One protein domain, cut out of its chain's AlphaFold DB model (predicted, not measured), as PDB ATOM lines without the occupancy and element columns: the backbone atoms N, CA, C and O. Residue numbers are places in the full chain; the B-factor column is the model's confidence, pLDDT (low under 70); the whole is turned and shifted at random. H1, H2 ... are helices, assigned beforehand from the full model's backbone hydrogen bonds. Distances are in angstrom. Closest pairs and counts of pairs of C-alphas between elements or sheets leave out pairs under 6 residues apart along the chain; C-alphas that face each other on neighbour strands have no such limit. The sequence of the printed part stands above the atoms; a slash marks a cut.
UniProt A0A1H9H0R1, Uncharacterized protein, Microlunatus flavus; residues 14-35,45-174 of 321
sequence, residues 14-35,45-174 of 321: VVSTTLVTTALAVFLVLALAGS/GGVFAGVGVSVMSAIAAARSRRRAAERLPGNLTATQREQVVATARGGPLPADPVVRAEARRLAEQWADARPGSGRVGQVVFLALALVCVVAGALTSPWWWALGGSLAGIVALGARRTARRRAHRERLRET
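Overview. This is residues 14 to 35 and 45 to 174 of the 321 residues of an uncharacterized protein of Microlunatus flavus (UniProt A0A1H9H0R1). A small head of two crossed helices, H3 and H4, sits at one end of a long, open frame, whose arms are the long helix H2 and the helical hairpin of H5 and H6. The arms meet the head at the last part of H2 and of H6 and are apart from each other; H1 packs on residues 45 to 52 of H2, far from the head. The printed part has 152 residues, with H1 to H6 in chain order and no named strand, and is all helix. It is loose, with a radius of gyration of the C-alphas of 20.5 A, and spans 66 by 34 by 23 A.

Arrangement. H1, residues 14 to 32, touches H2, residues 45 to 70, at a shallow tilt of 25 degrees, opposite ways; their closest C-alphas, of Leu 24 and Gly 45, are 5.6 A apart. H3, residues 78 to 88, touches H4, residues 97 to 112, at a steep tilt of 50 degrees, with C-alphas of Val 84 and Ala 103 closest at 4.5 A. H2 and H4 only just touch, with 3 pairs of C-alphas within 8 A, the closest those of Ala 68 and Leu 106 at 7.2 A. H5, residues 117 to 139, and H6, residues 142 to 173, form a hairpin at a shallow tilt of 22 degrees, with C-alphas of Gly 136 and Trp 143 closest at 4.7 A. H6 touches H4 with residues 168 to 172 alone, Leu 171 and Arg 104 having the closest C-alphas, 6.3 A. Every O i to N i+4 pair is within hydrogen-bond range in H1, H3, H4, H5 and H6, and 21 of 22 in H2.

Along the chain. H1 begins at C-alpha 14 (46.378, 13.239, 26.271), and H6 ends at C-alpha 173 (28.267, -13.078, -7.477). From first to last C-alpha, H2 measures 38.3 A, H5 32.0 A and H6 47.2 A.

Size, cuts and confidence. Residues 36 to 44 are not printed; C-alphas 35 and 45 are 15.7 A apart. No link printed whole is long. Mean pLDDT of the printed part is 72.7, with 68 residues under 70, among them 14 to 35 and 45 to 61.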
ATOM      1  N   VAL A  14      46.830  12.606  25.023       50.66
ATOM      2  CA  VAL A  14      46.378  13.239  26.271       50.66
ATOM      3  C   VAL A  14      46.281  14.751  26.084       50.66
ATOM      4  O   VAL A  14      45.219  15.305  26.327       50.66
ATOM      5  N   VAL A  15      47.312  15.399  25.535       54.22
ATOM      6  CA  VAL A  15      47.296  16.840  25.235       54.22
ATOM      7  C   VAL A  15      46.182  17.186  24.244       54.22
ATOM      8  O   VAL A  15      45.433  18.126  24.484       54.22
ATOM      9  N   SER A  16      46.000  16.397  23.179       51.41
ATOM     10  CA  SER A  16      44.907  16.581  22.213       51.41
ATOM     11  C   SER A  16      43.531  16.502  22.871       51.41
ATOM     12  O   SER A  16      42.675  17.343  22.613       51.41
ATOM     13  N   THR A  17      43.295  15.484  23.699       51.62
ATOM     14  CA  THR A  17      41.985  15.285  24.332       51.62
ATOM     15  C   THR A  17      41.739  16.375  25.369       51.62
ATOM     16  O   THR A  17      40.673  16.973  25.374       51.62
ATOM     17  N   THR A  18      42.744  16.715  26.180       50.66
ATOM     18  CA  THR A  18      42.659  17.803  27.160       50.66
ATOM     19  C   THR A  18      42.404  19.150  26.489       50.66
ATOM     20  O   THR A  18      41.546  19.881  26.967       50.66
ATOM     21  N   LEU A  19      43.059  19.470  25.369       54.94
ATOM     22  CA  LEU A  19      42.812  20.713  24.628       54.94
ATOM     23  C   LEU A  19      41.384  20.781  24.078       54.94
ATOM     24  O   LEU A  19      40.729  21.805  24.240       54.94
ATOM     25  N   VAL A  20      40.877  19.696  23.484       56.56
ATOM     26  CA  VAL A  20      39.509  19.653  22.940       56.56
ATOM     27  C   VAL A  20      38.466  19.760  24.054       56.56
ATOM     28  O   VAL A  20      37.527  20.542  23.932       56.56
ATOM     29  N   THR A  21      38.636  19.032  25.161       51.66
ATOM     30  CA  THR A  21      37.702  19.090  26.295       51.66
ATOM     31  C   THR A  21      37.761  20.442  27.005       51.66
ATOM     32  O   THR A  21      36.722  20.974  27.380       51.66
ATOM     33  N   THR A  22      38.953  21.037  27.140       54.62
ATOM     34  CA  THR A  22      39.124  22.385  27.707       54.62
ATOM     35  C   THR A  22      38.469  23.428  26.810       54.62
ATOM     36  O   THR A  22      37.673  24.216  27.300       54.62
ATOM     37  N   ALA A  23      38.695  23.384  25.494       58.22
ATOM     38  CA  ALA A  23      38.041  24.285  24.547       58.22
ATOM     39  C   ALA A  23      36.508  24.158  24.582       58.22
ATOM     40  O   ALA A  23      35.811  25.169  24.572       58.22
ATOM     41  N   LEU A  24      35.980  22.933  24.685       55.78
ATOM     42  CA  LEU A  24      34.540  22.683  24.800       55.78
ATOM     43  C   LEU A  24      33.957  23.222  26.115       55.78
ATOM     44  O   LEU A  24      32.851  23.752  26.126       55.78
ATOM     45  N   ALA A  25      34.692  23.094  27.218       52.81
ATOM     46  CA  ALA A  25      34.251  23.557  28.527       52.81
ATOM     47  C   ALA A  25      34.317  25.075  28.673       52.81
ATOM     48  O   ALA A  25      33.358  25.667  29.152       52.81
ATOM     49  N   VAL A  26      35.402  25.702  28.203       55.69
ATOM     50  CA  VAL A  26      35.494  27.163  28.097       55.69
ATOM     51  C   VAL A  26      34.345  27.680  27.235       55.69
ATOM     52  O   VAL A  26      33.656  28.608  27.634       55.69
ATOM     53  N   PHE A  27      34.057  27.025  26.107       58.12
ATOM     54  CA  PHE A  27      32.918  27.371  25.261       58.12
ATOM     55  C   PHE A  27      31.568  27.247  25.987       58.12
ATOM     56  O   PHE A  27      30.750  28.153  25.892       58.12
ATOM     57  N   LEU A  28      31.327  26.155  26.720       53.50
ATOM     58  CA  LEU A  28      30.090  25.960  27.489       53.50
ATOM     59  C   LEU A  28      29.929  26.992  28.608       53.50
ATOM     60  O   LEU A  28      28.823  27.477  28.817       53.50
ATOM     61  N   VAL A  29      31.013  27.350  29.300       53.59
ATOM     62  CA  VAL A  29      30.999  28.386  30.343       53.59
ATOM     63  C   VAL A  29      30.699  29.756  29.736       53.59
ATOM     64  O   VAL A  29      29.803  30.436  30.222       53.59
ATOM     65  N   LEU A  30      31.355  30.122  28.629       55.78
ATOM     66  CA  LEU A  30      31.066  31.365  27.903       55.78
ATOM     67  C   LEU A  30      29.628  31.402  27.360       55.78
ATOM     68  O   LEU A  30      28.994  32.450  27.358       55.78
ATOM     69  N   ALA A  31      29.087  30.255  26.940       52.56
ATOM     70  CA  ALA A  31      27.706  30.144  26.479       52.56
ATOM     71  C   ALA A  31      26.672  30.245  27.618       52.56
ATOM     72  O   ALA A  31      25.550  30.685  27.373       52.56
ATOM     73  N   LEU A  32      27.023  29.834  28.842       50.41
ATOM     74  CA  LEU A  32      26.135  29.856  30.012       50.41
ATOM     75  C   LEU A  32      26.226  31.158  30.826       50.41
ATOM     76  O   LEU A  32      25.253  31.515  31.484       50.41
ATOM     77  N   ALA A  33      27.353  31.875  30.775       54.66
ATOM     78  CA  ALA A  33      27.614  33.082  31.568       54.66
ATOM     79  C   ALA A  33      26.911  34.362  31.061       54.66
ATOM     80  O   ALA A  33      27.170  35.446  31.563       54.66
ATOM     81  N   GLY A  34      26.005  34.273  30.081       45.72
ATOM     82  CA  GLY A  34      25.128  35.393  29.716       45.72
ATOM     83  C   GLY A  34      25.805  36.593  29.035       45.72
ATOM     84  O   GLY A  34      25.107  37.545  28.689       45.72
ATOM     85  N   SER A  35      27.120  36.557  28.774       46.31
ATOM     86  CA  SER A  35      27.788  37.543  27.917       46.31
ATOM     87  C   SER A  35      27.150  37.489  26.529       46.31
ATOM     88  O   SER A  35      27.185  36.440  25.883       46.31
ATOM     89  N   GLY A  45      32.047  25.634  19.191       43.31
ATOM     90  CA  GLY A  45      32.016  24.519  20.154       43.31
ATOM     91  C   GLY A  45      31.483  23.191  19.598       43.31
ATOM     92  O   GLY A  45      32.081  22.135  19.816       43.31
ATOM     93  N   GLY A  46      30.403  23.229  18.811       48.66
ATOM     94  CA  GLY A  46      29.829  22.029  18.184       48.66
ATOM     95  C   GLY A  46      30.707  21.441  17.074       48.66
ATOM     96  O   GLY A  46      30.782  20.220  16.908       48.66
ATOM     97  N   VAL A  47      31.437  22.298  16.353       54.59
ATOM     98  CA  VAL A  47      32.341  21.886  15.270       54.59
ATOM     99  C   VAL A  47      33.518  21.087  15.832       54.59
ATOM    100  O   VAL A  47      33.852  20.033  15.290       54.59
ATOM    101  N   PHE A  48      34.103  21.507  16.958       49.00
ATOM    102  CA  PHE A  48      35.243  20.799  17.549       49.00
ATOM    103  C   PHE A  48      34.879  19.418  18.108       49.00
ATOM    104  O   PHE A  48      35.623  18.458  17.881       49.00
ATOM    105  N   ALA A  49      33.719  19.273  18.755       52.41
ATOM    106  CA  ALA A  49      33.236  17.966  19.204       52.41
ATOM    107  C   ALA A  49      32.967  17.022  18.014       52.41
ATOM    108  O   ALA A  49      33.390  15.861  18.026       52.41
ATOM    109  N   GLY A  50      32.342  17.532  16.945       54.81
ATOM    110  CA  GLY A  50      32.078  16.763  15.727       54.81
ATOM    111  C   GLY A  50      33.352  16.331  14.990       54.81
ATOM    112  O   GLY A  50      33.455  15.182  14.543       54.81
ATOM    113  N   VAL A  51      34.354  17.212  14.909       59.12
ATOM    114  CA  VAL A  51      35.667  16.902  14.319       59.12
ATOM    115  C   VAL A  51      36.396  15.855  15.158       59.12
ATOM    116  O   VAL A  51      36.899  14.881  14.599       59.12
ATOM    117  N   GLY A  52      36.384  15.990  16.488       56.50
ATOM    118  CA  GLY A  52      37.001  15.031  17.405       56.50
ATOM    119  C   GLY A  52      36.459  13.612  17.222       56.50
ATOM    120  O   GLY A  52      37.224  12.683  16.958       56.50
ATOM    121  N   VAL A  53      35.134  13.438  17.260       58.69
ATOM    122  CA  VAL A  53      34.487  12.127  17.057       58.69
ATOM    123  C   VAL A  53      34.771  11.565  15.658       58.69
ATOM    124  O   VAL A  53      35.018  10.363  15.509       58.69
ATOM    125  N   SER A  54      34.794  12.417  14.630       58.69
ATOM    126  CA  SER A  54      35.054  12.008  13.244       58.69
ATOM    127  C   SER A  54      36.490  11.525  13.036       58.69
ATOM    128  O   SER A  54      36.711  10.457  12.456       58.69
ATOM    129  N   VAL A  55      37.471  12.271  13.551       65.50
ATOM    130  CA  VAL A  55      38.892  11.899  13.505       65.50
ATOM    131  C   VAL A  55      39.116  10.609  14.286       65.50
ATOM    132  O   VAL A  55      39.747   9.682  13.773       65.50
ATOM    133  N   MET A  56      38.529  10.489  15.479       59.69
ATOM    134  CA  MET A  56      38.655   9.283  16.293       59.69
ATOM    135  C   MET A  56      38.050   8.051  15.619       59.69
ATOM    136  O   MET A  56      38.687   6.997  15.582       59.69
ATOM    137  N   SER A  57      36.876   8.193  15.007       62.47
ATOM    138  CA  SER A  57      36.234   7.121  14.240       62.47
ATOM    139  C   SER A  57      37.063   6.719  13.015       62.47
ATOM    140  O   SER A  57      37.180   5.534  12.702       62.47
ATOM    141  N   ALA A  58      37.690   7.684  12.335       64.75
ATOM    142  CA  ALA A  58      38.579   7.417  11.208       64.75
ATOM    143  C   ALA A  58      39.848   6.664  11.640       64.75
ATOM    144  O   ALA A  58      40.234   5.695  10.981       64.75
ATOM    145  N   ILE A  59      40.461   7.057  12.762       67.62
ATOM    146  CA  ILE A  59      41.637   6.389  13.334       67.62
ATOM    147  C   ILE A  59      41.283   4.969  13.785       67.62
ATOM    148  O   ILE A  59      41.997   4.025  13.438       67.62
ATOM    149  N   ALA A  60      40.169   4.793  14.499       64.06
ATOM    150  CA  ALA A  60      39.679   3.485  14.927       64.06
ATOM    151  C   ALA A  60      39.433   2.562  13.722       64.06
ATOM    152  O   ALA A  60      39.938   1.437  13.685       64.06
ATOM    153  N   ALA A  61      38.771   3.074  12.678       66.44
ATOM    154  CA  ALA A  61      38.527   2.345  11.438       66.44
ATOM    155  C   ALA A  61      39.804   2.056  10.627       66.44
ATOM    156  O   ALA A  61      39.834   1.096   9.858       66.44
ATOM    157  N   ALA A  62      40.846   2.883  10.731       71.12
ATOM    158  CA  ALA A  62      42.135   2.621  10.093       71.12
ATOM    159  C   ALA A  62      42.923   1.538  10.845       71.12
ATOM    160  O   ALA A  62      43.510   0.654  10.215       71.12
ATOM    161  N   ARG A  63      42.896   1.571  12.185       73.44
ATOM    162  CA  ARG A  63      43.538   0.567  13.045       73.44
ATOM    163  C   ARG A  63      42.890  -0.805  12.903       73.44
ATOM    164  O   ARG A  63      43.616  -1.773  12.701       73.44
ATOM    165  N   SER A  64      41.557  -0.889  12.923       68.81
ATOM    166  CA  SER A  64      40.854  -2.168  12.750       68.81
ATOM    167  C   SER A  64      41.202  -2.835  11.415       68.81
ATOM    168  O   SER A  64      41.474  -4.032  11.369       68.81
ATOM    169  N   ARG A  65      41.325  -2.049  10.334       75.00
ATOM    170  CA  ARG A  65      41.755  -2.554   9.020       75.00
ATOM    171  C   ARG A  65      43.187  -3.082   9.008       75.00
ATOM    172  O   ARG A  65      43.427  -4.090   8.355       75.00
ATOM    173  N   ARG A  66      44.133  -2.412   9.681       76.56
ATOM    174  CA  ARG A  66      45.525  -2.900   9.778       76.56
ATOM    175  C   ARG A  66      45.582  -4.243  10.504       76.56
ATOM    176  O   ARG A  66      46.175  -5.179   9.993       76.56
ATOM    177  N   ARG A  67      44.870  -4.364  11.622       72.38
ATOM    178  CA  ARG A  67      44.834  -5.602  12.417       72.38
ATOM    179  C   ARG A  67      44.183  -6.763  11.683       72.38
ATOM    180  O   ARG A  67      44.634  -7.893  11.789       72.38
ATOM    181  N   ALA A  68      43.129  -6.497  10.922       73.94
ATOM    182  CA  ALA A  68      42.512  -7.523  10.096       73.94
ATOM    183  C   ALA A  68      43.457  -8.007   8.980       73.94
ATOM    184  O   ALA A  68      43.479  -9.193   8.679       73.94
ATOM    185  N   ALA A  69      44.288  -7.118   8.421       74.94
ATOM    186  CA  ALA A  69      45.332  -7.513   7.475       74.94
ATOM    187  C   ALA A  69      46.431  -8.369   8.135       74.94
ATOM    188  O   ALA A  69      46.953  -9.286   7.510       74.94
ATOM    189  N   GLU A  70      46.753  -8.117   9.408       80.75
ATOM    190  CA  GLU A  70      47.687  -8.944  10.191       80.75
ATOM    191  C   GLU A  70      47.133 -10.342  10.508       80.75
ATOM    192  O   GLU A  70      47.908 -11.252  10.784       80.75
ATOM    193  N   ARG A  71      45.806 -10.535  10.464       78.81
ATOM    194  CA  ARG A  71      45.141 -11.835  10.675       78.81
ATOM    195  C   ARG A  71      45.051 -12.689   9.408       78.81
ATOM    196  O   ARG A  71      44.461 -13.765   9.460       78.81
ATOM    197  N   LEU A  72      45.584 -12.215   8.282       86.50
ATOM    198  CA  LEU A  72      45.563 -12.985   7.044       86.50
ATOM    199  C   LEU A  72      46.376 -14.283   7.185       86.50
ATOM    200  O   LEU A  72      47.411 -14.273   7.859       86.50
ATOM    201  N   PRO A  73      45.937 -15.379   6.539       84.44
ATOM    202  CA  PRO A  73      46.621 -16.664   6.592       84.44
ATOM    203  C   PRO A  73      48.125 -16.564   6.301       84.44
ATOM    204  O   PRO A  73      48.566 -15.861   5.385       84.44
ATOM    205  N   GLY A  74      48.923 -17.295   7.086       83.94
ATOM    206  CA  GLY A  74      50.385 -17.286   6.994       83.94
ATOM    207  C   GLY A  74      50.924 -17.723   5.628       83.94
ATOM    208  O   GLY A  74      51.969 -17.232   5.207       83.94
ATOM    209  N   ASN A  75      50.178 -18.572   4.918       88.88
ATOM    210  CA  ASN A  75      50.525 -19.127   3.608       88.88
ATOM    211  C   ASN A  75      50.389 -18.136   2.435       88.88
ATOM    212  O   ASN A  75      50.822 -18.459   1.332       88.88
ATOM    213  N   LEU A  76      49.820 -16.943   2.640       90.50
ATOM    214  CA  LEU A  76      49.774 -15.910   1.603       90.50
ATOM    215  C   LEU A  76      51.115 -15.178   1.502       90.50
ATOM    216  O   LEU A  76      51.619 -14.653   2.504       90.50
ATOM    217  N   THR A  77      51.639 -15.059   0.279       94.12
ATOM    218  CA  THR A  77      52.809 -14.215  -0.022       94.12
ATOM    219  C   THR A  77      52.523 -12.740   0.290       94.12
ATOM    220  O   THR A  77      51.368 -12.309   0.328       94.12
ATOM    221  N   ALA A  78      53.564 -11.926   0.496       91.62
ATOM    222  CA  ALA A  78      53.400 -10.499   0.801       91.62
ATOM    223  C   ALA A  78      52.577  -9.756  -0.273       91.62
ATOM    224  O   ALA A  78      51.664  -9.000   0.064       91.62
ATOM    225  N   THR A  79      52.829 -10.046  -1.554       94.19
ATOM    226  CA  THR A  79      52.090  -9.476  -2.691       94.19
ATOM    227  C   THR A  79      50.625  -9.913  -2.695       94.19
ATOM    228  O   THR A  79      49.740  -9.081  -2.890       94.19
ATOM    229  N   GLN A  80      50.339 -11.188  -2.412       94.75
ATOM    230  CA  GLN A  80      48.960 -11.672  -2.287       94.75
ATOM    231  C   GLN A  80      48.236 -10.997  -1.117       94.75
ATOM    232  O   GLN A  80      47.091 -10.588  -1.277       94.75
ATOM    233  N   ARG A  81      48.886 -10.805   0.039       93.50
ATOM    234  CA  ARG A  81      48.284 -10.080   1.176       93.50
ATOM    235  C   ARG A  81      47.947  -8.638   0.815       93.50
ATOM    236  O   ARG A  81      46.873  -8.152   1.166       93.50
ATOM    237  N   GLU A  82      48.834  -7.955   0.095       92.38
ATOM    238  CA  GLU A  82      48.572  -6.599  -0.386       92.38
ATOM    239  C   GLU A  82      47.389  -6.567  -1.363       92.38
ATOM    240  O   GLU A  82      46.494  -5.732  -1.206       92.38
ATOM    241  N   GLN A  83      47.319  -7.523  -2.295       94.06
ATOM    242  CA  GLN A  83      46.187  -7.682  -3.211       94.06
ATOM    243  C   GLN A  83      44.879  -7.966  -2.461       94.06
ATOM    244  O   GLN A  83      43.888  -7.283  -2.709       94.06
ATOM    245  N   VAL A  84      44.878  -8.879  -1.482       94.62
ATOM    246  CA  VAL A  84      43.720  -9.163  -0.616       94.62
ATOM    247  C   VAL A  84      43.214  -7.873   0.040       94.62
ATOM    248  O   VAL A  84      42.026  -7.550  -0.036       94.62
ATOM    249  N   VAL A  85      44.113  -7.089   0.643       92.31
ATOM    250  CA  VAL A  85      43.768  -5.830   1.320       92.31
ATOM    251  C   VAL A  85      43.278  -4.768   0.333       92.31
ATOM    252  O   VAL A  85      42.329  -4.040   0.643       92.31
ATOM    253  N   ALA A  86      43.901  -4.651  -0.841       92.62
ATOM    254  CA  ALA A  86      43.511  -3.703  -1.879       92.62
ATOM    255  C   ALA A  86      42.118  -4.033  -2.437       92.62
ATOM    256  O   ALA A  86      41.238  -3.167  -2.455       92.62
ATOM    257  N   THR A  87      41.872  -5.291  -2.800       93.50
ATOM    258  CA  THR A  87      40.580  -5.771  -3.309       93.50
ATOM    259  C   THR A  87      39.479  -5.645  -2.258       93.50
ATOM    260  O   THR A  87      38.398  -5.139  -2.568       93.50
ATOM    261  N   ALA A  88      39.749  -5.981  -0.991       90.88
ATOM    262  CA  ALA A  88      38.785  -5.801   0.100       90.88
ATOM    263  C   ALA A  88      38.396  -4.322   0.326       90.88
ATOM    264  O   ALA A  88      37.311  -4.020   0.833       90.88
ATOM    265  N   ARG A  89      39.251  -3.364  -0.070       88.31
ATOM    266  CA  ARG A  89      38.971  -1.914  -0.004       88.31
ATOM    267  C   ARG A  89      38.172  -1.373  -1.196       88.31
ATOM    268  O   ARG A  89      37.798  -0.197  -1.153       88.31
ATOM    269  N   GLY A  90      37.882  -2.197  -2.202       89.06
ATOM    270  CA  GLY A  90      37.263  -1.773  -3.462       89.06
ATOM    271  C   GLY A  90      38.240  -1.661  -4.635       89.06
ATOM    272  O   GLY A  90      37.908  -1.011  -5.621       89.06
ATOM    273  N   GLY A  91      39.447  -2.221  -4.511       91.00
ATOM    274  CA  GLY A  91      40.389  -2.368  -5.622       91.00
ATOM    275  C   GLY A  91      39.933  -3.413  -6.654       91.00
ATOM    276  O   GLY A  91      38.907  -4.070  -6.451       91.00
ATOM    277  N   PRO A  92      40.683  -3.577  -7.758       93.31
ATOM    278  CA  PRO A  92      40.356  -4.541  -8.809       93.31
ATOM    279  C   PRO A  92      40.304  -5.982  -8.277       93.31
ATOM    280  O   PRO A  92      40.956  -6.322  -7.284       93.31
ATOM    281  N   LEU A  93      39.500  -6.825  -8.931       90.88
ATOM    282  CA  LEU A  93      39.383  -8.245  -8.595       90.88
ATOM    283  C   LEU A  93      40.644  -8.995  -9.063       90.88
ATOM    284  O   LEU A  93      40.997  -8.889 -10.238       90.88
ATOM    285  N   PRO A  94      41.318  -9.751  -8.184       92.19
ATOM    286  CA  PRO A  94      42.512 -10.495  -8.541       92.19
ATOM    287  C   PRO A  94      42.145 -11.736  -9.363       92.19
ATOM    288  O   PRO A  94      41.083 -12.348  -9.174       92.19
ATOM    289  N   ALA A  95      43.042 -12.108 -10.280       92.62
ATOM    290  CA  ALA A  95      42.894 -13.299 -11.114       92.62
ATOM    291  C   ALA A  95      42.951 -14.590 -10.278       92.62
ATOM    292  O   ALA A  95      42.176 -15.509 -10.528       92.62
ATOM    293  N   ASP A  96      43.799 -14.612  -9.244       92.12
ATOM    294  CA  ASP A  96      43.971 -15.743  -8.330       92.12
ATOM    295  C   ASP A  96      42.691 -15.992  -7.491       92.12
ATOM    296  O   ASP A  96      42.245 -15.093  -6.760       92.12
ATOM    297  N   PRO A  97      42.081 -17.193  -7.574       89.88
ATOM    298  CA  PRO A  97      40.862 -17.524  -6.839       89.88
ATOM    299  C   PRO A  97      41.062 -17.572  -5.316       89.88
ATOM    300  O   PRO A  97      40.129 -17.239  -4.585       89.88
ATOM    301  N   VAL A  98      42.260 -17.918  -4.825       89.00
ATOM    302  CA  VAL A  98      42.566 -17.976  -3.384       89.00
ATOM    303  C   VAL A  98      42.592 -16.565  -2.800       89.00
ATOM    304  O   VAL A  98      41.914 -16.280  -1.812       89.00
ATOM    305  N   VAL A  99      43.291 -15.643  -3.468       92.50
ATOM    306  CA  VAL A  99      43.330 -14.215  -3.096       92.50
ATOM    307  C   VAL A  99      41.922 -13.617  -3.122       92.50
ATOM    308  O   VAL A  99      41.559 -12.835  -2.246       92.50
ATOM    309  N   ARG A 100      41.093 -14.001  -4.100       91.94
ATOM    310  CA  ARG A 100      39.710 -13.523  -4.209       91.94
ATOM    311  C   ARG A 100      38.826 -14.018  -3.060       91.94
ATOM    312  O   ARG A 100      38.065 -13.223  -2.506       91.94
ATOM    313  N   ALA A 101      38.944 -15.292  -2.689       88.38
ATOM    314  CA  ALA A 101      38.213 -15.878  -1.568       88.38
ATOM    315  C   ALA A 101      38.581 -15.202  -0.237       88.38
ATOM    316  O   ALA A 101      37.698 -14.794   0.520       88.38
ATOM    317  N   GLU A 102      39.875 -14.984   0.007       89.62
ATOM    318  CA  GLU A 102      40.357 -14.301   1.212       89.62
ATOM    319  C   GLU A 102      39.994 -12.807   1.225       89.62
ATOM    320  O   GLU A 102      39.586 -12.272   2.257       89.62
ATOM    321  N   ALA A 103      40.023 -12.125   0.074       90.75
ATOM    322  CA  ALA A 103      39.544 -10.746  -0.045       90.75
ATOM    323  C   ALA A 103      38.057 -10.614   0.300       90.75
ATOM    324  O   ALA A 103      37.662  -9.641   0.949       90.75
ATOM    325  N   ARG A 104      37.233 -11.591  -0.098       89.12
ATOM    326  CA  ARG A 104      35.813 -11.638   0.262       89.12
ATOM    327  C   ARG A 104      35.624 -11.851   1.763       89.12
ATOM    328  O   ARG A 104      34.925 -11.044   2.373       89.12
ATOM    329  N   ARG A 105      36.295 -12.846   2.359       86.75
ATOM    330  CA  ARG A 105      36.259 -13.093   3.815       86.75
ATOM    331  C   ARG A 105      36.651 -11.847   4.604       86.75
ATOM    332  O   ARG A 105      35.933 -11.437   5.511       86.75
ATOM    333  N   LEU A 106      37.739 -11.184   4.212       87.94
ATOM    334  CA  LEU A 106      38.191  -9.950   4.853       87.94
ATOM    335  C   LEU A 106      37.176  -8.801   4.687       87.94
ATOM    336  O   LEU A 106      36.936  -8.035   5.623       87.94
ATOM    337  N   ALA A 107      36.559  -8.668   3.508       86.44
ATOM    338  CA  ALA A 107      35.552  -7.640   3.239       86.44
ATOM    339  C   ALA A 107      34.243  -7.854   4.021       86.44
ATOM    340  O   ALA A 107      33.606  -6.863   4.406       86.44
ATOM    341  N   GLU A 108      33.859  -9.114   4.245       85.00
ATOM    342  CA  GLU A 108      32.739  -9.542   5.092       85.00
ATOM    343  C   GLU A 108      33.060  -9.281   6.570       85.00
ATOM    344  O   GLU A 108      32.334  -8.528   7.212       85.00
ATOM    345  N   GLN A 109      34.233  -9.696   7.063       81.50
ATOM    346  CA  GLN A 109      34.690  -9.366   8.422       81.50
ATOM    347  C   GLN A 109      34.711  -7.851   8.690       81.50
ATOM    348  O   GLN A 109      34.313  -7.393   9.757       81.50
ATOM    349  N   TRP A 110      35.128  -7.024   7.723       82.38
ATOM    350  CA  TRP A 110      35.051  -5.558   7.841       82.38
ATOM    351  C   TRP A 110      33.633  -4.991   7.746       82.38
ATOM    352  O   TRP A 110      33.411  -3.836   8.129       82.38
ATOM    353  N   ALA A 111      32.698  -5.725   7.143       79.31
ATOM    354  CA  ALA A 111      31.287  -5.367   7.146       79.31
ATOM    355  C   ALA A 111      30.689  -5.572   8.532       79.31
ATOM    356  O   ALA A 111      30.038  -4.650   9.019       79.31
ATOM    357  N   ASP A 112      30.986  -6.714   9.141       73.56
ATOM    358  CA  ASP A 112      30.413  -7.144  10.415       73.56
ATOM    359  C   ASP A 112      31.073  -6.426  11.597       73.56
ATOM    360  O   ASP A 112      30.396  -6.000  12.526       73.56
ATOM    361  N   ALA A 113      32.378  -6.139  11.505       66.88
ATOM    362  CA  ALA A 113      33.103  -5.336  12.492       66.88
ATOM    363  C   ALA A 113      32.694  -3.849  12.514       66.88
ATOM    364  O   ALA A 113      33.256  -3.065  13.280       66.88
ATOM    365  N   ARG A 114      31.754  -3.406  11.664       64.62
ATOM    366  CA  ARG A 114      31.116  -2.099  11.855       64.62
ATOM    367  C   ARG A 114      29.955  -2.288  12.826       64.62
ATOM    368  O   ARG A 114      28.920  -2.786  12.386       64.62
ATOM    369  N   PRO A 115      30.069  -1.847  14.093       53.53
ATOM    370  CA  PRO A 115      28.946  -1.910  15.018       53.53
ATOM    371  C   PRO A 115      27.718  -1.262  14.370       53.53
ATOM    372  O   PRO A 115      27.836  -0.193  13.752       53.53
ATOM    373  N   GLY A 116      26.543  -1.883  14.531       54.19
ATOM    374  CA  GLY A 116      25.250  -1.427  13.985       54.19
ATOM    375  C   GLY A 116      24.915   0.050  14.265       54.19
ATOM    376  O   GLY A 116      24.077   0.643  13.587       54.19
ATOM    377  N   SER A 117      25.668   0.682  15.172       48.75
ATOM    378  CA  SER A 117      25.807   2.130  15.365       48.75
ATOM    379  C   SER A 117      25.977   2.962  14.085       48.75
ATOM    380  O   SER A 117      25.665   4.145  14.108       48.75
ATOM    381  N   GLY A 118      26.421   2.390  12.958       58.44
ATOM    382  CA  GLY A 118      26.609   3.143  11.713       58.44
ATOM    383  C   GLY A 118      25.338   3.837  11.205       58.44
ATOM    384  O   GLY A 118      25.427   4.959  10.715       58.44
ATOM    385  N   ARG A 119      24.157   3.213  11.354       63.84
ATOM    386  CA  ARG A 119      22.881   3.853  10.979       63.84
ATOM    387  C   ARG A 119      22.459   4.898  12.004       63.84
ATOM    388  O   ARG A 119      22.103   6.001  11.614       63.84
ATOM    389  N   VAL A 120      22.554   4.575  13.293       60.44
ATOM    390  CA  VAL A 120      22.179   5.491  14.382       60.44
ATOM    391  C   VAL A 120      23.048   6.749  14.349       60.44
ATOM    392  O   VAL A 120      22.520   7.851  14.328       60.44
ATOM    393  N   GLY A 121      24.368   6.600  14.231       64.06
ATOM    394  CA  GLY A 121      25.299   7.720  14.120       64.06
ATOM    395  C   GLY A 121      25.081   8.561  12.861       64.06
ATOM    396  O   GLY A 121      25.150   9.781  12.936       64.06
ATOM    397  N   GLN A 122      24.757   7.941  11.717       66.38
ATOM    398  CA  GLN A 122      24.396   8.682  10.501       66.38
ATOM    399  C   GLN A 122      23.099   9.473  10.663       66.38
ATOM    400  O   GLN A 122      23.054  10.622  10.237       66.38
ATOM    401  N   VAL A 123      22.071   8.883  11.280       70.31
ATOM    402  CA  VAL A 123      20.791   9.554  11.547       70.31
ATOM    403  C   VAL A 123      20.986  10.707  12.525       70.31
ATOM    404  O   VAL A 123      20.536  11.811  12.240       70.31
ATOM    405  N   VAL A 124      21.714  10.493  13.623       64.81
ATOM    406  CA  VAL A 124      22.038  11.546  14.597       64.81
ATOM    407  C   VAL A 124      22.830  12.672  13.933       64.81
ATOM    408  O   VAL A 124      22.511  13.838  14.133       64.81
ATOM    409  N   PHE A 125      23.822  12.350  13.098       65.19
ATOM    410  CA  PHE A 125      24.607  13.359  12.387       65.19
ATOM    411  C   PHE A 125      23.771  14.139  11.365       65.19
ATOM    412  O   PHE A 125      23.902  15.354  11.274       65.19
ATOM    413  N   LEU A 126      22.892  13.462  10.618       69.31
ATOM    414  CA  LEU A 126      21.947  14.099   9.695       69.31
ATOM    415  C   LEU A 126      20.968  15.015  10.432       69.31
ATOM    416  O   LEU A 126      20.742  16.134   9.983       69.31
ATOM    417  N   ALA A 127      20.428  14.565  11.565       69.06
ATOM    418  CA  ALA A 127      19.550  15.368  12.404       69.06
ATOM    419  C   ALA A 127      20.281  16.602  12.951       69.06
ATOM    420  O   ALA A 127      19.764  17.709  12.853       69.06
ATOM    421  N   LEU A 128      21.511  16.440  13.447       63.81
ATOM    422  CA  LEU A 128      22.330  17.551  13.933       63.81
ATOM    423  C   LEU A 128      22.661  18.543  12.808       63.81
ATOM    424  O   LEU A 128      22.528  19.747  12.991       63.81
ATOM    425  N   ALA A 129      23.035  18.044  11.626       64.19
ATOM    426  CA  ALA A 129      23.289  18.875  10.454       64.19
ATOM    427  C   ALA A 129      22.033  19.648  10.027       64.19
ATOM    428  O   ALA A 129      22.131  20.834   9.724       64.19
ATOM    429  N   LEU A 130      20.856  19.013  10.054       70.62
ATOM    430  CA  LEU A 130      19.578  19.665   9.765       70.62
ATOM    431  C   LEU A 130      19.275  20.774  10.779       70.62
ATOM    432  O   LEU A 130      18.917  21.877  10.378       70.62
ATOM    433  N   VAL A 131      19.477  20.517  12.075       67.56
ATOM    434  CA  VAL A 131      19.319  21.527  13.132       67.56
ATOM    435  C   VAL A 131      20.272  22.704  12.908       67.56
ATOM    436  O   VAL A 131      19.834  23.849  12.982       67.56
ATOM    437  N   CYS A 132      21.539  22.456  12.559       59.44
ATOM    438  CA  CYS A 132      22.493  23.519  12.222       59.44
ATOM    439  C   CYS A 132      22.070  24.322  10.982       59.44
ATOM    440  O   CYS A 132      22.235  25.538  10.969       59.44
ATOM    441  N   VAL A 133      21.513  23.672   9.954       64.00
ATOM    442  CA  VAL A 133      20.998  24.355   8.754       64.00
ATOM    443  C   VAL A 133      19.810  25.250   9.107       64.00
ATOM    444  O   VAL A 133      19.791  26.406   8.698       64.00
ATOM    445  N   VAL A 134      18.849  24.749   9.890       70.88
ATOM    446  CA  VAL A 134      17.657  25.511  10.302       70.88
ATOM    447  C   VAL A 134      18.039  26.682  11.208       70.88
ATOM    448  O   VAL A 134      17.642  27.812  10.942       70.88
ATOM    449  N   ALA A 135      18.853  26.442  12.239       61.09
ATOM    450  CA  ALA A 135      19.342  27.498  13.126       61.09
ATOM    451  C   ALA A 135      20.160  28.545  12.356       61.09
ATOM    452  O   ALA A 135      20.050  29.745  12.596       61.09
ATOM    453  N   GLY A 136      20.944  28.086  11.386       60.91
ATOM    454  CA  GLY A 136      21.758  28.926  10.538       60.91
ATOM    455  C   GLY A 136      20.976  29.827   9.595       60.91
ATOM    456  O   GLY A 136      21.252  31.021   9.518       60.91
ATOM    457  N   ALA A 137      19.955  29.274   8.940       67.75
ATOM    458  CA  ALA A 137      19.049  30.020   8.073       67.75
ATOM    459  C   ALA A 137      18.359  31.185   8.804       67.75
ATOM    460  O   ALA A 137      18.047  32.196   8.180       67.75
ATOM    461  N   LEU A 138      18.153  31.049  10.119       76.25
ATOM    462  CA  LEU A 138      17.497  32.051  10.958       76.25
ATOM    463  C   LEU A 138      18.453  33.094  11.549       76.25
ATOM    464  O   LEU A 138      17.998  34.159  11.949       76.25
ATOM    465  N   THR A 139      19.755  32.803  11.639       75.06
ATOM    466  CA  THR A 139      20.692  33.622  12.431       75.06
ATOM    467  C   THR A 139      21.831  34.218  11.621       75.06
ATOM    468  O   THR A 139      22.260  35.330  11.928       75.06
ATOM    469  N   SER A 140      22.349  33.535  10.589       74.12
ATOM    470  CA  SER A 140      23.412  34.128   9.781       74.12
ATOM    471  C   SER A 140      23.701  33.454   8.431       74.12
ATOM    472  O   SER A 140      23.749  32.224   8.348       74.12
ATOM    473  N   PRO A 141      24.036  34.231   7.379       73.50
ATOM    474  CA  PRO A 141      24.329  33.694   6.052       73.50
ATOM    475  C   PRO A 141      25.501  32.699   5.981       73.50
ATOM    476  O   PRO A 141      25.512  31.822   5.118       73.50
ATOM    477  N   TRP A 142      26.492  32.790   6.875       65.12
ATOM    478  CA  TRP A 142      27.667  31.903   6.852       65.12
ATOM    479  C   TRP A 142      27.341  30.449   7.224       65.12
ATOM    480  O   TRP A 142      28.070  29.529   6.841       65.12
ATOM    481  N   TRP A 143      26.202  30.202   7.870       65.88
ATOM    482  CA  TRP A 143      25.728  28.845   8.118       65.88
ATOM    483  C   TRP A 143      25.274  28.112   6.853       65.88
ATOM    484  O   TRP A 143      25.324  26.884   6.831       65.88
ATOM    485  N   TRP A 144      24.905  28.818   5.777       69.94
ATOM    486  CA  TRP A 144      24.625  28.175   4.488       69.94
ATOM    487  C   TRP A 144      25.877  27.519   3.904       69.94
ATOM    488  O   TRP A 144      25.798  26.417   3.363       69.94
ATOM    489  N   ALA A 145      27.047  28.144   4.076       69.88
ATOM    490  CA  ALA A 145      28.319  27.564   3.656       69.88
ATOM    491  C   ALA A 145      28.658  26.304   4.472       69.88
ATOM    492  O   ALA A 145      29.053  25.283   3.902       69.88
ATOM    493  N   LEU A 146      28.440  26.332   5.795       65.81
ATOM    494  CA  LEU A 146      28.612  25.155   6.653       65.81
ATOM    495  C   LEU A 146      27.610  24.044   6.288       65.81
ATOM    496  O   LEU A 146      27.998  22.886   6.142       65.81
ATOM    497  N   GLY A 147      26.340  24.396   6.088       71.00
ATOM    498  CA  GLY A 147      25.268  23.486   5.692       71.00
ATOM    499  C   GLY A 147      25.541  22.809   4.352       71.00
ATOM    500  O   GLY A 147      25.475  21.583   4.256       71.00
ATOM    501  N   GLY A 148      25.946  23.581   3.341       74.44
ATOM    502  CA  GLY A 148      26.373  23.061   2.040       74.44
ATOM    503  C   GLY A 148      27.590  22.138   2.150       74.44
ATOM    504  O   GLY A 148      27.613  21.066   1.541       74.44
ATOM    505  N   SER A 149      28.565  22.490   2.994       70.31
ATOM    506  CA  SER A 149      29.746  21.658   3.256       70.31
ATOM    507  C   SER A 149      29.371  20.324   3.913       70.31
ATOM    508  O   SER A 149      29.809  19.262   3.464       70.31
ATOM    509  N   LEU A 150      28.518  20.350   4.943       68.81
ATOM    510  CA  LEU A 150      28.022  19.151   5.624       68.81
ATOM    511  C   LEU A 150      27.195  18.269   4.681       68.81
ATOM    512  O   LEU A 150      27.424  17.060   4.627       68.81
ATOM    513  N   ALA A 151      26.299  18.860   3.885       75.25
ATOM    514  CA  ALA A 151      25.532  18.145   2.868       75.25
ATOM    515  C   ALA A 151      26.451  17.479   1.829       75.25
ATOM    516  O   ALA A 151      26.263  16.306   1.498       75.25
ATOM    517  N   GLY A 152      27.502  18.174   1.382       78.19
ATOM    518  CA  GLY A 152      28.529  17.625   0.498       78.19
ATOM    519  C   GLY A 152      29.279  16.438   1.113       78.19
ATOM    520  O   GLY A 152      29.458  15.407   0.457       78.19
ATOM    521  N   ILE A 153      29.663  16.528   2.393       74.44
ATOM    522  CA  ILE A 153      30.305  15.429   3.134       74.44
ATOM    523  C   ILE A 153      29.367  14.220   3.236       74.44
ATOM    524  O   ILE A 153      29.797  13.089   2.983       74.44
ATOM    525  N   VAL A 154      28.089  14.438   3.555       74.81
ATOM    526  CA  VAL A 154      27.075  13.376   3.626       74.81
ATOM    527  C   VAL A 154      26.872  12.726   2.256       74.81
ATOM    528  O   VAL A 154      26.915  11.498   2.160       74.81
ATOM    529  N   ALA A 155      26.741  13.510   1.183       80.50
ATOM    530  CA  ALA A 155      26.583  13.004  -0.181       80.50
ATOM    531  C   ALA A 155      27.804  12.190  -0.645       80.50
ATOM    532  O   ALA A 155      27.660  11.093  -1.196       80.50
ATOM    533  N   LEU A 156      29.023  12.662  -0.362       81.44
ATOM    534  CA  LEU A 156      30.260  11.914  -0.613       81.44
ATOM    535  C   LEU A 156      30.312  10.616   0.201       81.44
ATOM    536  O   LEU A 156      30.720   9.572  -0.320       81.44
ATOM    537  N   GLY A 157      29.880  10.662   1.462       78.69
ATOM    538  CA  GLY A 157      29.741   9.498   2.333       78.69
ATOM    539  C   GLY A 157      28.775   8.460   1.761       78.69
ATOM    540  O   GLY A 157      29.150   7.294   1.625       78.69
ATOM    541  N   ALA A 158      27.580   8.890   1.352       81.06
ATOM    542  CA  ALA A 158      26.544   8.059   0.741       81.06
ATOM    543  C   ALA A 158      27.001   7.450  -0.596       81.06
ATOM    544  O   ALA A 158      26.832   6.256  -0.845       81.06
ATOM    545  N   ARG A 159      27.683   8.229  -1.443       87.69
ATOM    546  CA  ARG A 159      28.250   7.724  -2.702       87.69
ATOM    547  C   ARG A 159      29.337   6.678  -2.450       87.69
ATOM    548  O   ARG A 159      29.404   5.666  -3.150       87.69
ATOM    549  N   ARG A 160      30.185   6.881  -1.432       83.94
ATOM    550  CA  ARG A 160      31.212   5.905  -1.022       83.94
ATOM    551  C   ARG A 160      30.596   4.628  -0.452       83.94
ATOM    552  O   ARG A 160      31.117   3.547  -0.727       83.94
ATOM    553  N   THR A 161      29.521   4.713   0.332       80.81
ATOM    554  CA  THR A 161      28.832   3.520   0.850       80.81
ATOM    555  C   THR A 161      28.118   2.760  -0.262       80.81
ATOM    556  O   THR A 161      28.259   1.540  -0.304       80.81
ATOM    557  N   ALA A 162      27.458   3.447  -1.199       86.06
ATOM    558  CA  ALA A 162      26.831   2.831  -2.369       86.06
ATOM    559  C   ALA A 162      27.851   2.072  -3.236       86.06
ATOM    560  O   ALA A 162      27.670   0.886  -3.501       86.06
ATOM    561  N   ARG A 163      28.992   2.698  -3.574       88.38
ATOM    562  CA  ARG A 163      30.084   2.031  -4.315       88.38
ATOM    563  C   ARG A 163      30.598   0.778  -3.608       88.38
ATOM    564  O   ARG A 163      30.878  -0.227  -4.251       88.38
ATOM    565  N   ARG A 164      30.707   0.818  -2.276       82.00
ATOM    566  CA  ARG A 164      31.137  -0.342  -1.480       82.00
ATOM    567  C   ARG A 164      30.103  -1.463  -1.452       82.00
ATOM    568  O   ARG A 164      30.509  -2.614  -1.369       82.00
ATOM    569  N   ARG A 165      28.803  -1.151  -1.491       85.69
ATOM    570  CA  ARG A 165      27.740  -2.165  -1.598       85.69
ATOM    571  C   ARG A 165      27.801  -2.868  -2.953       85.69
ATOM    572  O   ARG A 165      27.969  -4.079  -2.963       85.69
ATOM    573  N   ALA A 166      27.855  -2.103  -4.043       89.31
ATOM    574  CA  ALA A 166      27.990  -2.656  -5.392       89.31
ATOM    575  C   ALA A 166      29.249  -3.533  -5.548       89.31
ATOM    576  O   ALA A 166      29.209  -4.600  -6.149       89.31
ATOM    577  N   HIS A 167      30.381  -3.127  -4.959       85.19
ATOM    578  CA  HIS A 167      31.599  -3.952  -4.964       85.19
ATOM    579  C   HIS A 167      31.433  -5.278  -4.210       85.19
ATOM    580  O   HIS A 167      31.960  -6.304  -4.629       85.19
ATOM    581  N   ARG A 168      30.692  -5.277  -3.095       81.19
ATOM    582  CA  ARG A 168      30.408  -6.498  -2.325       81.19
ATOM    583  C   ARG A 168      29.484  -7.441  -3.074       81.19
ATOM    584  O   ARG A 168      29.693  -8.643  -3.003       81.19
ATOM    585  N   GLU A 169      28.492  -6.907  -3.771       88.25
ATOM    586  CA  GLU A 169      27.600  -7.699  -4.621       88.25
ATOM    587  C   GLU A 169      28.408  -8.415  -5.710       88.25
ATOM    588  O   GLU A 169      28.342  -9.636  -5.792       88.25
ATOM    589  N   ARG A 170      29.331  -7.717  -6.388       85.81
ATOM    590  CA  ARG A 170      30.261  -8.345  -7.353       85.81
ATOM    591  C   ARG A 170      31.127  -9.452  -6.739       85.81
ATOM    592  O   ARG A 170      31.338 -10.497  -7.354       85.81
ATOM    593  N   LEU A 171      31.632  -9.245  -5.518       81.25
ATOM    594  CA  LEU A 171      32.385 -10.276  -4.787       81.25
ATOM    595  C   LEU A 171      31.513 -11.485  -4.416       81.25
ATOM    596  O   LEU A 171      32.023 -12.602  -4.344       81.25
ATOM    597  N   ARG A 172      30.217 -11.270  -4.164       81.88
ATOM    598  CA  ARG A 172      29.258 -12.333  -3.836       81.88
ATOM    599  C   ARG A 172      28.853 -13.150  -5.057       81.88
ATOM    600  O   ARG A 172      28.787 -14.369  -4.939       81.88
ATOM    601  N   GLU A 173      28.627 -12.480  -6.184       85.62
ATOM    602  CA  GLU A 173      28.267 -13.078  -7.477       85.62
ATOM    603  C   GLU A 173      29.402 -13.909  -8.078       85.62
ATOM    604  O   GLU A 173      29.157 -14.858  -8.820       85.62
ATOM    605  N   THR A 174      30.653 -13.589  -7.741       81.38
ATOM    606  CA  THR A 174      31.780 -14.407  -8.182       81.38
ATOM    607  C   THR A 174      31.750 -15.743  -7.439       81.38
ATOM    608  O   THR A 174      32.047 -15.794  -6.242       81.38
TER     609      THR A 174